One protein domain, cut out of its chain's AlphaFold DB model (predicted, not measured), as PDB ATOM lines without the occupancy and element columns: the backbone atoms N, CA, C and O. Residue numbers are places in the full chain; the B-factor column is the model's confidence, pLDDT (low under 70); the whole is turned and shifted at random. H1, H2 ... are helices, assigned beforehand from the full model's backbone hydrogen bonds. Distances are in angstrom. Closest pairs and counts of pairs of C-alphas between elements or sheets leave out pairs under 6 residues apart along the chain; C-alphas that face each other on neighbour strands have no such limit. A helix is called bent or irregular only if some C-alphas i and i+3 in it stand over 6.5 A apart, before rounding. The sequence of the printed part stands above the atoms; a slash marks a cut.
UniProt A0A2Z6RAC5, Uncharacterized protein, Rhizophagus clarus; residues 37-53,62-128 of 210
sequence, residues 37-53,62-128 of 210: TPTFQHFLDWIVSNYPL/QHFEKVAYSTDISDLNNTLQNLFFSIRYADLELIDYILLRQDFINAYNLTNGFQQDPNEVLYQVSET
ATOM      1  N   THR A  37       2.508 -17.421 -10.028       92.19
ATOM      2  CA  THR A  37       2.985 -16.890 -11.308       92.19
ATOM      3  C   THR A  37       4.242 -17.654 -11.744       92.19
ATOM      4  O   THR A  37       5.028 -18.059 -10.883       92.19
ATOM      5  N   PRO A  38       4.487 -17.838 -13.057       93.62
ATOM      6  CA  PRO A  38       5.707 -18.496 -13.536       93.62
ATOM      7  C   PRO A  38       6.983 -17.840 -12.993       93.62
ATOM      8  O   PRO A  38       7.881 -18.516 -12.511       93.62
ATOM      9  N   THR A  39       7.023 -16.507 -12.971       93.94
ATOM     10  CA  THR A  39       8.153 -15.725 -12.452       93.94
ATOM     11  C   THR A  39       8.418 -15.991 -10.968       93.94
ATOM     12  O   THR A  39       9.567 -16.148 -10.560       93.94
ATOM     13  N   PHE A  40       7.365 -16.099 -10.149       95.56
ATOM     14  CA  PHE A  40       7.522 -16.464  -8.741       95.56
ATOM     15  C   PHE A  40       7.971 -17.920  -8.571       95.56
ATOM     16  O   PHE A  40       8.738 -18.207  -7.656       95.56
ATOM     17  N   GLN A  41       7.544 -18.830  -9.454       95.62
ATOM     18  CA  GLN A  41       8.007 -20.218  -9.436       95.62
ATOM     19  C   GLN A  41       9.518 -20.311  -9.688       95.62
ATOM     20  O   GLN A  41      10.205 -20.930  -8.886       95.62
ATOM     21  N   HIS A  42      10.051 -19.624 -10.705       95.56
ATOM     22  CA  HIS A  42      11.502 -19.577 -10.952       95.56
ATOM     23  C   HIS A  42      12.278 -19.043  -9.739       95.56
ATOM     24  O   HIS A  42      13.315 -19.582  -9.354       95.56
ATOM     25  N   PHE A  43      11.748 -18.005  -9.085       95.56
ATOM     26  CA  PHE A  43      12.315 -17.498  -7.839       95.56
ATOM     27  C   PHE A  43      12.301 -18.544  -6.716       95.56
ATOM     28  O   PHE A  43      13.314 -18.719  -6.040       95.56
ATOM     29  N   LEU A  44      11.189 -19.258  -6.514       95.19
ATOM     30  CA  LEU A  44      11.115 -20.323  -5.512       95.19
ATOM     31  C   LEU A  44      12.093 -21.460  -5.814       95.19
ATOM     32  O   LEU A  44      12.778 -21.912  -4.898       95.19
ATOM     33  N   ASP A  45      12.186 -21.890  -7.070       95.19
ATOM     34  CA  ASP A  45      13.090 -22.961  -7.495       95.19
ATOM     35  C   ASP A  45      14.550 -22.583  -7.220       95.19
ATOM     36  O   ASP A  45      15.338 -23.400  -6.734       95.19
ATOM     37  N   TRP A  46      14.909 -21.320  -7.458       95.12
ATOM     38  CA  TRP A  46      16.213 -20.777  -7.086       95.12
ATOM     39  C   TRP A  46      16.438 -20.785  -5.571       95.12
ATOM     40  O   TRP A  46      17.461 -21.290  -5.105       95.12
ATOM     41  N   ILE A  47      15.485 -20.294  -4.774       92.75
ATOM     42  CA  ILE A  47      15.626 -20.269  -3.311       92.75
ATOM     43  C   ILE A  47      15.778 -21.675  -2.731       92.75
ATOM     44  O   ILE A  47      16.664 -21.886  -1.910       92.75
ATOM     45  N   VAL A  48      14.956 -22.634  -3.163       92.50
ATOM     46  CA  VAL A  48      15.012 -24.029  -2.686       92.50
ATOM     47  C   VAL A  48      16.339 -24.698  -3.053       92.50
ATOM     48  O   VAL A  48      16.828 -25.535  -2.299       92.50
ATOM     49  N   SER A  49      16.937 -24.321  -4.185       91.62
ATOM     50  CA  SER A  49      18.227 -24.866  -4.624       91.62
ATOM     51  C   SER A  49      19.414 -24.340  -3.810       91.62
ATOM     52  O   SER A  49      20.438 -25.012  -3.726       91.62
ATOM     53  N   ASN A  50      19.285 -23.155  -3.205       88.94
ATOM     54  CA  ASN A  50      20.383 -22.476  -2.505       88.94
ATOM     55  C   ASN A  50      20.219 -22.457  -0.979       88.94
ATOM     56  O   ASN A  50      21.208 -22.364  -0.254       88.94
ATOM     57  N   TYR A  51      18.987 -22.566  -0.475       90.44
ATOM     58  CA  TYR A  51      18.676 -22.445   0.946       90.44
ATOM     59  C   TYR A  51      17.660 -23.498   1.392       90.44
ATOM     60  O   TYR A  51      16.767 -23.876   0.631       90.44
ATOM     61  N   PRO A  52      17.723 -23.937   2.662       89.50
ATOM     62  CA  PRO A  52      16.808 -24.937   3.195       89.50
ATOM     63  C   PRO A  52      15.427 -24.317   3.479       89.50
ATOM     64  O   PRO A  52      15.071 -23.997   4.615       89.50
ATOM     65  N   LEU A  53      14.639 -24.104   2.426       90.44
ATOM     66  CA  LEU A  53      13.290 -23.551   2.504       90.44
ATOM     67  C   LEU A  53      12.333 -24.543   3.179       90.44
ATOM     68  O   LEU A  53      12.253 -25.707   2.800       90.44
ATOM     69  N   GLN A  62       3.704 -11.051  -2.200       94.50
ATOM     70  CA  GLN A  62       3.508  -9.600  -2.290       94.50
ATOM     71  C   GLN A  62       4.823  -8.816  -2.289       94.50
ATOM     72  O   GLN A  62       4.956  -7.821  -3.000       94.50
ATOM     73  N   HIS A  63       5.794  -9.211  -1.465       95.31
ATOM     74  CA  HIS A  63       7.101  -8.562  -1.442       95.31
ATOM     75  C   HIS A  63       7.892  -8.871  -2.709       95.31
ATOM     76  O   HIS A  63       8.541  -7.969  -3.228       95.31
ATOM     77  N   PHE A  64       7.781 -10.086  -3.246       95.38
ATOM     78  CA  PHE A  64       8.395 -10.451  -4.516       95.38
ATOM     79  C   PHE A  64       7.868  -9.585  -5.663       95.38
ATOM     80  O   PHE A  64       8.656  -8.961  -6.371       95.38
ATOM     81  N   GLU A  65       6.545  -9.462  -5.792       92.12
ATOM     82  CA  GLU A  65       5.926  -8.599  -6.802       92.12
ATOM     83  C   GLU A  65       6.368  -7.140  -6.643       92.12
ATOM     84  O   GLU A  65       6.744  -6.485  -7.611       92.12
ATOM     85  N   LYS A  66       6.403  -6.626  -5.410       91.81
ATOM     86  CA  LYS A  66       6.882  -5.261  -5.156       91.81
ATOM     87  C   LYS A  66       8.345  -5.065  -5.544       91.81
ATOM     88  O   LYS A  66       8.668  -4.005  -6.066       91.81
ATOM     89  N   VAL A  67       9.214  -6.046  -5.291       91.00
ATOM     90  CA  VAL A  67      10.624  -5.994  -5.708       91.00
ATOM     91  C   VAL A  67      10.715  -5.940  -7.230       91.00
ATOM     92  O   VAL A  67      11.408  -5.075  -7.760       91.00
ATOM     93  N   ALA A  68       9.973  -6.802  -7.923       85.50
ATOM     94  CA  ALA A  68       9.965  -6.897  -9.379       85.50
ATOM     95  C   ALA A  68       9.557  -5.591 -10.090       85.50
ATOM     96  O   ALA A  68      10.015  -5.328 -11.201       85.50
ATOM     97  N   TYR A  69       8.727  -4.761  -9.447       82.19
ATOM     98  CA  TYR A  69       8.228  -3.500 -10.009       82.19
ATOM     99  C   TYR A  69       8.736  -2.245  -9.280       82.19
ATOM    100  O   TYR A  69       8.223  -1.148  -9.517       82.19
ATOM    101  N   SER A  70       9.719  -2.370  -8.385       81.69
ATOM    102  CA  SER A  70      10.228  -1.227  -7.622       81.69
ATOM    103  C   SER A  70      11.077  -0.305  -8.499       81.69
ATOM    104  O   SER A  70      12.030  -0.738  -9.143       81.69
ATOM    105  N   THR A  71      10.760   0.991  -8.498       73.75
ATOM    106  CA  THR A  71      11.531   2.030  -9.207       73.75
ATOM    107  C   THR A  71      12.357   2.914  -8.269       73.75
ATOM    108  O   THR A  71      13.152   3.724  -8.741       73.75
ATOM    109  N   ASP A  72      12.175   2.781  -6.952       81.00
ATOM    110  CA  ASP A  72      12.856   3.569  -5.918       81.00
ATOM    111  C   ASP A  72      13.837   2.682  -5.131       81.00
ATOM    112  O   ASP A  72      13.463   1.672  -4.541       81.00
ATOM    113  N   ILE A  73      15.115   3.072  -5.109       72.75
ATOM    114  CA  ILE A  73      16.207   2.316  -4.471       72.75
ATOM    115  C   ILE A  73      16.029   2.215  -2.945       72.75
ATOM    116  O   ILE A  73      16.438   1.222  -2.330       72.75
ATOM    117  N   SER A  74      15.450   3.238  -2.314       72.56
ATOM    118  CA  SER A  74      15.211   3.243  -0.869       72.56
ATOM    119  C   SER A  74      14.096   2.264  -0.489       72.56
ATOM    120  O   SER A  74      14.262   1.467   0.441       72.56
ATOM    121  N   ASP A  75      13.029   2.222  -1.285       81.69
ATOM    122  CA  ASP A  75      11.948   1.247  -1.136       81.69
ATOM    123  C   ASP A  75      12.396  -0.169  -1.506       81.69
ATOM    124  O   ASP A  75      11.979  -1.133  -0.857       81.69
ATOM    125  N   LEU A  76      13.291  -0.319  -2.487       86.00
ATOM    126  CA  LEU A  76      13.815  -1.616  -2.912       86.00
ATOM    127  C   LEU A  76      14.537  -2.347  -1.775       86.00
ATOM    128  O   LEU A  76      14.267  -3.522  -1.545       86.00
ATOM    129  N   ASN A  77      15.417  -1.668  -1.030       86.94
ATOM    130  CA  ASN A  77      16.148  -2.298   0.077       86.94
ATOM    131  C   ASN A  77      15.203  -2.804   1.173       86.94
ATOM    132  O   ASN A  77      15.336  -3.942   1.626       86.94
ATOM    133  N   ASN A  78      14.223  -1.985   1.563       89.38
ATOM    134  CA  ASN A  78      13.213  -2.375   2.545       89.38
ATOM    135  C   ASN A  78      12.344  -3.526   2.023       89.38
ATOM    136  O   ASN A  78      11.989  -4.435   2.772       89.38
ATOM    137  N   THR A  79      12.004  -3.511   0.736       91.06
ATOM    138  CA  THR A  79      11.166  -4.549   0.130       91.06
ATOM    139  C   THR A  79      11.920  -5.870  -0.003       91.06
ATOM    140  O   THR A  79      11.359  -6.901   0.358       91.06
ATOM    141  N   LEU A  80      13.193  -5.855  -0.410       91.69
ATOM    142  CA  LEU A  80      14.070  -7.032  -0.402       91.69
ATOM    143  C   LEU A  80      14.227  -7.592   1.013       91.69
ATOM    144  O   LEU A  80      14.121  -8.800   1.210       91.69
ATOM    145  N   GLN A  81      14.412  -6.715   2.003       90.38
ATOM    146  CA  GLN A  81      14.472  -7.110   3.405       90.38
ATOM    147  C   GLN A  81      13.200  -7.836   3.848       90.38
ATOM    148  O   GLN A  81      13.261  -8.932   4.405       90.38
ATOM    149  N   ASN A  82      12.040  -7.257   3.554       93.12
ATOM    150  CA  ASN A  82      10.762  -7.876   3.876       93.12
ATOM    151  C   ASN A  82      10.520  -9.175   3.087       93.12
ATOM    152  O   ASN A  82       9.938 -10.110   3.636       93.12
ATOM    153  N   LEU A  83      10.998  -9.264   1.840       94.69
ATOM    154  CA  LEU A  83      10.909 -10.468   1.015       94.69
ATOM    155  C   LEU A  83      11.593 -11.643   1.706       94.69
ATOM    156  O   LEU A  83      10.916 -12.614   2.037       94.69
ATOM    157  N   PHE A  84      12.892 -11.564   1.996       90.75
ATOM    158  CA  PHE A  84      13.566 -12.723   2.583       90.75
ATOM    159  C   PHE A  84      13.153 -12.976   4.043       90.75
ATOM    160  O   PHE A  84      13.160 -14.128   4.460       90.75
ATOM    161  N   PHE A  85      12.730 -11.969   4.824       90.06
ATOM    162  CA  PHE A  85      12.202 -12.207   6.183       90.06
ATOM    163  C   PHE A  85      10.803 -12.826   6.203       90.06
ATOM    164  O   PHE A  85      10.414 -13.441   7.195       90.06
ATOM    165  N   SER A  86      10.039 -12.675   5.122       94.38
ATOM    166  CA  SER A  86       8.773 -13.391   4.954       94.38
ATOM    167  C   SER A  86       8.972 -14.855   4.545       94.38
ATOM    168  O   SER A  86       8.012 -15.620   4.549       94.38
ATOM    169  N   ILE A  87      10.199 -15.251   4.199       93.69
ATOM    170  CA  ILE A  87      10.548 -16.630   3.879       93.69
ATOM    171  C   ILE A  87      10.924 -17.362   5.160       93.69
ATOM    172  O   ILE A  87      11.638 -16.852   6.027       93.69
ATOM    173  N   ARG A  88      10.435 -18.591   5.275       91.31
ATOM    174  CA  ARG A  88      10.722 -19.458   6.402       91.31
ATOM    175  C   ARG A  88      11.797 -20.458   5.995       91.31
ATOM    176  O   ARG A  88      11.554 -21.336   5.170       91.31
ATOM    177  N   TYR A  89      12.970 -20.322   6.603       89.56
ATOM    178  CA  TYR A  89      14.103 -21.229   6.430       89.56
ATOM    179  C   TYR A  89      14.214 -22.202   7.607       89.56
ATOM    180  O   TYR A  89      13.943 -21.831   8.762       89.56
ATOM    181  N   ALA A  90      14.625 -23.433   7.315       84.62
ATOM    182  CA  ALA A  90      15.196 -24.328   8.310       84.62
ATOM    183  C   ALA A  90      16.578 -23.813   8.731       84.62
ATOM    184  O   ALA A  90      17.230 -23.078   7.995       84.62
ATOM    185  N   ASP A  91      16.972 -24.161   9.955       79.19
ATOM    186  CA  ASP A  91      18.335 -23.981  10.458       79.19
ATOM    187  C   ASP A  91      18.910 -22.568  10.258       79.19
ATOM    188  O   ASP A  91      20.026 -22.392   9.782       79.19
ATOM    189  N   LEU A  92      18.148 -21.540  10.663       72.81
ATOM    190  CA  LEU A  92      18.578 -20.131  10.581       72.81
ATOM    191  C   LEU A  92      19.957 -19.872  11.204       72.81
ATOM    192  O   LEU A  92      20.624 -18.929  10.805       72.81
ATOM    193  N   GLU A  93      20.366 -20.677  12.185       75.81
ATOM    194  CA  GLU A  93      21.675 -20.568  12.841       75.81
ATOM    195  C   GLU A  93      22.846 -20.846  11.886       75.81
ATOM    196  O   GLU A  93      23.963 -20.409  12.151       75.81
ATOM    197  N   LEU A  94      22.595 -21.544  10.775       76.94
ATOM    198  CA  LEU A  94      23.584 -21.871   9.748       76.94
ATOM    199  C   LEU A  94      23.559 -20.901   8.563       76.94
ATOM    200  O   LEU A  94      24.452 -20.948   7.719       76.94
ATOM    201  N   ILE A  95      22.550 -20.032   8.479       81.69
ATOM    202  CA  ILE A  95      22.417 -19.071   7.387       81.69
ATOM    203  C   ILE A  95      23.092 -17.766   7.802       81.69
ATOM    204  O   ILE A  95      22.596 -17.037   8.663       81.69
ATOM    205  N   ASP A  96      24.212 -17.444   7.154       87.50
ATOM    206  CA  ASP A  96      24.835 -16.133   7.302       87.50
ATOM    207  C   ASP A  96      23.938 -15.068   6.655       87.50
ATOM    208  O   ASP A  96      23.721 -15.042   5.442       87.50
ATOM    209  N   TYR A  97      23.412 -14.174   7.490       83.50
ATOM    210  CA  TYR A  97      22.535 -13.090   7.064       83.50
ATOM    211  C   TYR A  97      23.185 -12.163   6.026       83.50
ATOM    212  O   TYR A  97      22.499 -11.672   5.125       83.50
ATOM    213  N   ILE A  98      24.487 -11.899   6.151       87.81
ATOM    214  CA  ILE A  98      25.211 -11.006   5.244       87.81
ATOM    215  C   ILE A  98      25.287 -11.651   3.860       87.81
ATOM    216  O   ILE A  98      24.986 -10.982   2.870       87.81
ATOM    217  N   LEU A  99      25.616 -12.946   3.803       89.25
ATOM    218  CA  LEU A  99      25.666 -13.703   2.550       89.25
ATOM    219  C   LEU A  99      24.279 -13.823   1.917       89.25
ATOM    220  O   LEU A  99      24.111 -13.439   0.764       89.25
ATOM    221  N   LEU A 100      23.263 -14.216   2.694       89.31
ATOM    222  CA  LEU A 100      21.880 -14.306   2.218       89.31
ATOM    223  C   LEU A 100      21.416 -12.986   1.589       89.31
ATOM    224  O   LEU A 100      20.858 -12.957   0.492       89.31
ATOM    225  N   ARG A 101      21.660 -11.866   2.276       89.75
ATOM    226  CA  ARG A 101      21.297 -10.545   1.760       89.75
ATOM    227  C   ARG A 101      22.041 -10.234   0.461       89.75
ATOM    228  O   ARG A 101      21.437  -9.676  -0.456       89.75
ATOM    229  N   GLN A 102      23.333 -10.549   0.389       89.88
ATOM    230  CA  GLN A 102      24.144 -10.295  -0.798       89.88
ATOM    231  C   GLN A 102      23.668 -11.124  -1.997       89.88
ATOM    232  O   GLN A 102      23.542 -10.578  -3.092       89.88
ATOM    233  N   ASP A 103      23.330 -12.391  -1.789       91.06
ATOM    234  CA  ASP A 103      22.849 -13.288  -2.841       91.06
ATOM    235  C   ASP A 103      21.514 -12.820  -3.424       91.06
ATOM    236  O   ASP A 103      21.357 -12.765  -4.643       91.06
ATOM    237  N   PHE A 104      20.580 -12.372  -2.580       92.56
ATOM    238  CA  PHE A 104      19.324 -11.768  -3.039       92.56
ATOM    239  C   PHE A 104      19.550 -10.507  -3.878       92.56
ATOM    240  O   PHE A 104      18.885 -10.314  -4.896       92.56
ATOM    241  N   ILE A 105      20.489  -9.651  -3.470       90.50
ATOM    242  CA  ILE A 105      20.845  -8.442  -4.226       90.50
ATOM    243  C   ILE A 105      21.486  -8.816  -5.567       90.50
ATOM    244  O   ILE A 105      21.161  -8.217  -6.594       90.50
ATOM    245  N   ASN A 106      22.378  -9.805  -5.576       90.94
ATOM    246  CA  ASN A 106      23.038 -10.280  -6.789       90.94
ATOM    247  C   ASN A 106      22.020 -10.870  -7.767       90.94
ATOM    248  O   ASN A 106      21.970 -10.444  -8.922       90.94
ATOM    249  N   ALA A 107      21.163 -11.775  -7.291       92.44
ATOM    250  CA  ALA A 107      20.108 -12.378  -8.091       92.44
ATOM    251  C   ALA A 107      19.172 -11.308  -8.660       92.44
ATOM    252  O   ALA A 107      18.954 -11.287  -9.869       92.44
ATOM    253  N   TYR A 108      18.714 -10.356  -7.840       92.06
ATOM    254  CA  TYR A 108      17.906  -9.222  -8.298       92.06
ATOM    255  C   TYR A 108      18.581  -8.454  -9.447       92.06
ATOM    256  O   TYR A 108      17.964  -8.204 -10.484       92.06
ATOM    257  N   ASN A 109      19.857  -8.093  -9.290       90.38
ATOM    258  CA  ASN A 109      20.579  -7.280 -10.270       90.38
ATOM    259  C   ASN A 109      20.843  -8.015 -11.590       90.38
ATOM    260  O   ASN A 109      20.791  -7.386 -12.654       90.38
ATOM    261  N   LEU A 110      21.145  -9.313 -11.519       91.06
ATOM    262  CA  LEU A 110      21.486 -10.143 -12.676       91.06
ATOM    263  C   LEU A 110      20.245 -10.562 -13.469       91.06
ATOM    264  O   LEU A 110      20.294 -10.631 -14.691       91.06
ATOM    265  N   THR A 111      19.113 -10.750 -12.794       92.06
ATOM    266  CA  THR A 111      17.857 -11.217 -13.410       92.06
ATOM    267  C   THR A 111      16.896 -10.091 -13.789       92.06
ATOM    268  O   THR A 111      15.730 -10.341 -14.099       92.06
ATOM    269  N   ASN A 112      17.365  -8.838 -13.757       89.81
ATOM    270  CA  ASN A 112      16.549  -7.647 -13.995       89.81
ATOM    271  C   ASN A 112      15.298  -7.604 -13.098       89.81
ATOM    272  O   ASN A 112      14.177  -7.496 -13.584       89.81
ATOM    273  N   GLY A 113      15.488  -7.731 -11.785       89.69
ATOM    274  CA  GLY A 113      14.392  -7.730 -10.820       89.69
ATOM    275  C   GLY A 113      13.581  -9.022 -10.811       89.69
ATOM    276  O   GLY A 113      12.356  -8.968 -10.720       89.69
ATOM    277  N   PHE A 114      14.255 -10.169 -10.932       93.00
ATOM    278  CA  PHE A 114      13.647 -11.503 -11.006       93.00
ATOM    279  C   PHE A 114      12.737 -11.722 -12.221       93.00
ATOM    280  O   PHE A 114      11.949 -12.658 -12.230       93.00
ATOM    281  N   GLN A 115      12.840 -10.885 -13.258       91.50
ATOM    282  CA  GLN A 115      12.094 -11.080 -14.507       91.50
ATOM    283  C   GLN A 115      12.645 -12.247 -15.338       91.50
ATOM    284  O   GLN A 115      11.921 -12.807 -16.157       91.50
ATOM    285  N   GLN A 116      13.917 -12.596 -15.136       91.94
ATOM    286  CA  GLN A 116      14.576 -13.761 -15.729       91.94
ATOM    287  C   GLN A 116      14.755 -14.861 -14.678       91.94
ATOM    288  O   GLN A 116      14.827 -14.559 -13.484       91.94
ATOM    289  N   ASP A 117      14.863 -16.117 -15.117       92.44
ATOM    290  CA  ASP A 117      15.107 -17.250 -14.222       92.44
ATOM    291  C   ASP A 117      16.495 -17.121 -13.561       92.44
ATOM    292  O   ASP A 117      17.515 -17.135 -14.262       92.44
ATOM    293  N   PRO A 118      16.576 -16.996 -12.219       92.25
ATOM    294  CA  PRO A 118      17.860 -16.908 -11.539       92.25
ATOM    295  C   PRO A 118      18.737 -18.145 -11.730       92.25
ATOM    296  O   PRO A 118      19.953 -17.994 -11.817       92.25
ATOM    297  N   ASN A 119      18.163 -19.348 -11.822       90.12
ATOM    298  CA  ASN A 119      18.949 -20.565 -12.015       90.12
ATOM    299  C   ASN A 119      19.625 -20.582 -13.389       90.12
ATOM    300  O   ASN A 119      20.783 -20.979 -13.485       90.12
ATOM    301  N   GLU A 120      18.947 -20.104 -14.435       88.12
ATOM    302  CA  GLU A 120      19.540 -20.018 -15.774       88.12
ATOM    303  C   GLU A 120      20.629 -18.941 -15.838       88.12
ATOM    304  O   GLU A 120      21.744 -19.197 -16.297       88.12
ATOM    305  N   VAL A 121      20.332 -17.736 -15.343       85.12
ATOM    306  CA  VAL A 121      21.248 -16.590 -15.457       85.12
ATOM    307  C   VAL A 121      22.492 -16.777 -14.584       85.12
ATOM    308  O   VAL A 121      23.610 -16.529 -15.041       85.12
ATOM    309  N   LEU A 122      22.331 -17.225 -13.334       79.00
ATOM    310  CA  LEU A 122      23.460 -17.402 -12.412       79.00
ATOM    311  C   LEU A 122      24.362 -18.573 -12.821       79.00
ATOM    312  O   LEU A 122      25.580 -18.501 -12.627       79.00
ATOM    313  N   TYR A 123      23.794 -19.619 -13.428       73.38
ATOM    314  CA  TYR A 123      24.572 -20.726 -13.980       73.38
ATOM    315  C   TYR A 123      25.484 -20.251 -15.119       73.38
ATOM    316  O   TYR A 123      26.688 -20.499 -15.079       73.38
ATOM    317  N   GLN A 124      24.958 -19.479 -16.077       67.25
ATOM    318  CA  GLN A 124      25.762 -18.973 -17.200       67.25
ATOM    319  C   GLN A 124      26.877 -18.016 -16.761       67.25
ATOM    320  O   GLN A 124      27.977 -18.048 -17.317       67.25
ATOM    321  N   VAL A 125      26.632 -17.186 -15.741       68.62
ATOM    322  CA  VAL A 125      27.678 -16.329 -15.155       68.62
ATOM    323  C   VAL A 125      28.791 -17.177 -14.532       68.62
ATOM    324  O   VAL A 125      29.968 -16.858 -14.697       68.62
ATOM    325  N   SER A 126      28.431 -18.273 -13.862       64.50
ATOM    326  CA  SER A 126      29.394 -19.189 -13.244       64.50
ATOM    327  C   SER A 126      30.213 -19.953 -14.289       64.50
ATOM    328  O   SER A 126      31.426 -20.072 -14.141       64.50
ATOM    329  N   GLU A 127      29.582 -20.414 -15.371       63.31
ATOM    330  CA  GLU A 127      30.254 -21.114 -16.473       63.31
ATOM    331  C   GLU A 127      31.211 -20.188 -17.241       63.31
ATOM    332  O   GLU A 127      32.351 -20.557 -17.520       63.31
ATOM    333  N   THR A 128      30.798 -18.943 -17.490       60.47
ATOM    334  CA  THR A 128      31.632 -17.944 -18.183       60.47
ATOM    335  C   THR A 128      32.832 -17.501 -17.337       60.47
ATOM    336  O   THR A 128      33.877 -17.150 -17.880       60.47
TER     337      THR A 128
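What this domain is: This is residues 37 to 53 and 62 to 128 of the 210 residues of an uncharacterized protein of Rhizophagus clarus (UniProt A0A2Z6RAC5). Five helices form an irregular crossed cluster: H1 and H4 make its middle, the helical hairpin of H2 and H3 covers one end, and H5 points away at the opposite end. H4 is nearest to the mean of the C-alphas, with its centre 6.4 A away, and H5 is farthest, at 14.4 A. The printed part has 84 residues, of which 58 are in the named helices, in the order H1, H2, H3, H4, H5; there is no named strand, and the class is all helix. The whole is compact, with a radius of gyration of the C-alphas of 12.4 A, and spans 33 by 31 by 24 A.

Where its parts are: H1 runs from Pro 38, with its C-alpha at (5.707, -18.496, -13.536), to Asn 50 and is 18.8 A long. After the cut, H2 takes residues 62 to 68, 10.0 A. H3 takes residues 73 to 85, 18.5 A. H4, the longest helix, takes residues 97 to 110, 20.0 A, with C-alpha 97 at (22.535, -13.090, 7.064). H5 takes residues 118 to 128, 15.3 A, and its last C-alpha is at (31.632, -17.944, -18.183).

How they stand to each other: H1 and H4 are near each other. H1 touches H5 with residues 42 to 46 alone, at a steep tilt of 57 degrees, the same way; the closest C-alphas are those of Trp 46 and Asn 119, 5.6 A apart. H4 touches H5 with residues 107 to 110 alone, about perpendicular at 86 degrees; the closest C-alphas, of Ala 107 and Pro 118, are 6.1 A apart. H3 and H4 only just touch, with 3 pairs of C-alphas within 8 A, the closest those of Leu 80 and Phe 104 at 7.5 A. H2 and H3 form a helical hairpin, opposite ways at a steep tilt of 44 degrees, with the C-alphas of His 63 and Leu 83 closest at 4.9 A. H1 and H2 are close but not clearly touching, with the C-alphas of Phe 40 and Phe 64 7.4 A apart. H5 is apart from H2 and from H3. The helix packing is mostly crossed. In H1, H2, H4 and H5 every O i to N i+4 pair is within hydrogen-bond range; in H3, 8 of 9 are.

The domain as a whole: The C-alphas of Gln 62 and Thr 128 are the two farthest apart, at 33.4 A. Residues 54 to 61 are not printed, and C-alphas 53 and 62 stand 17.7 A apart across this cut, between H1 and H2. The link from H2 to H3 is tight, that from H4 to H5 is short, and that from H3 to H4 is long, with 11 residues. The mean pLDDT of the printed part is 87.4; residues 124 to 128, which belong to H5, are under 70.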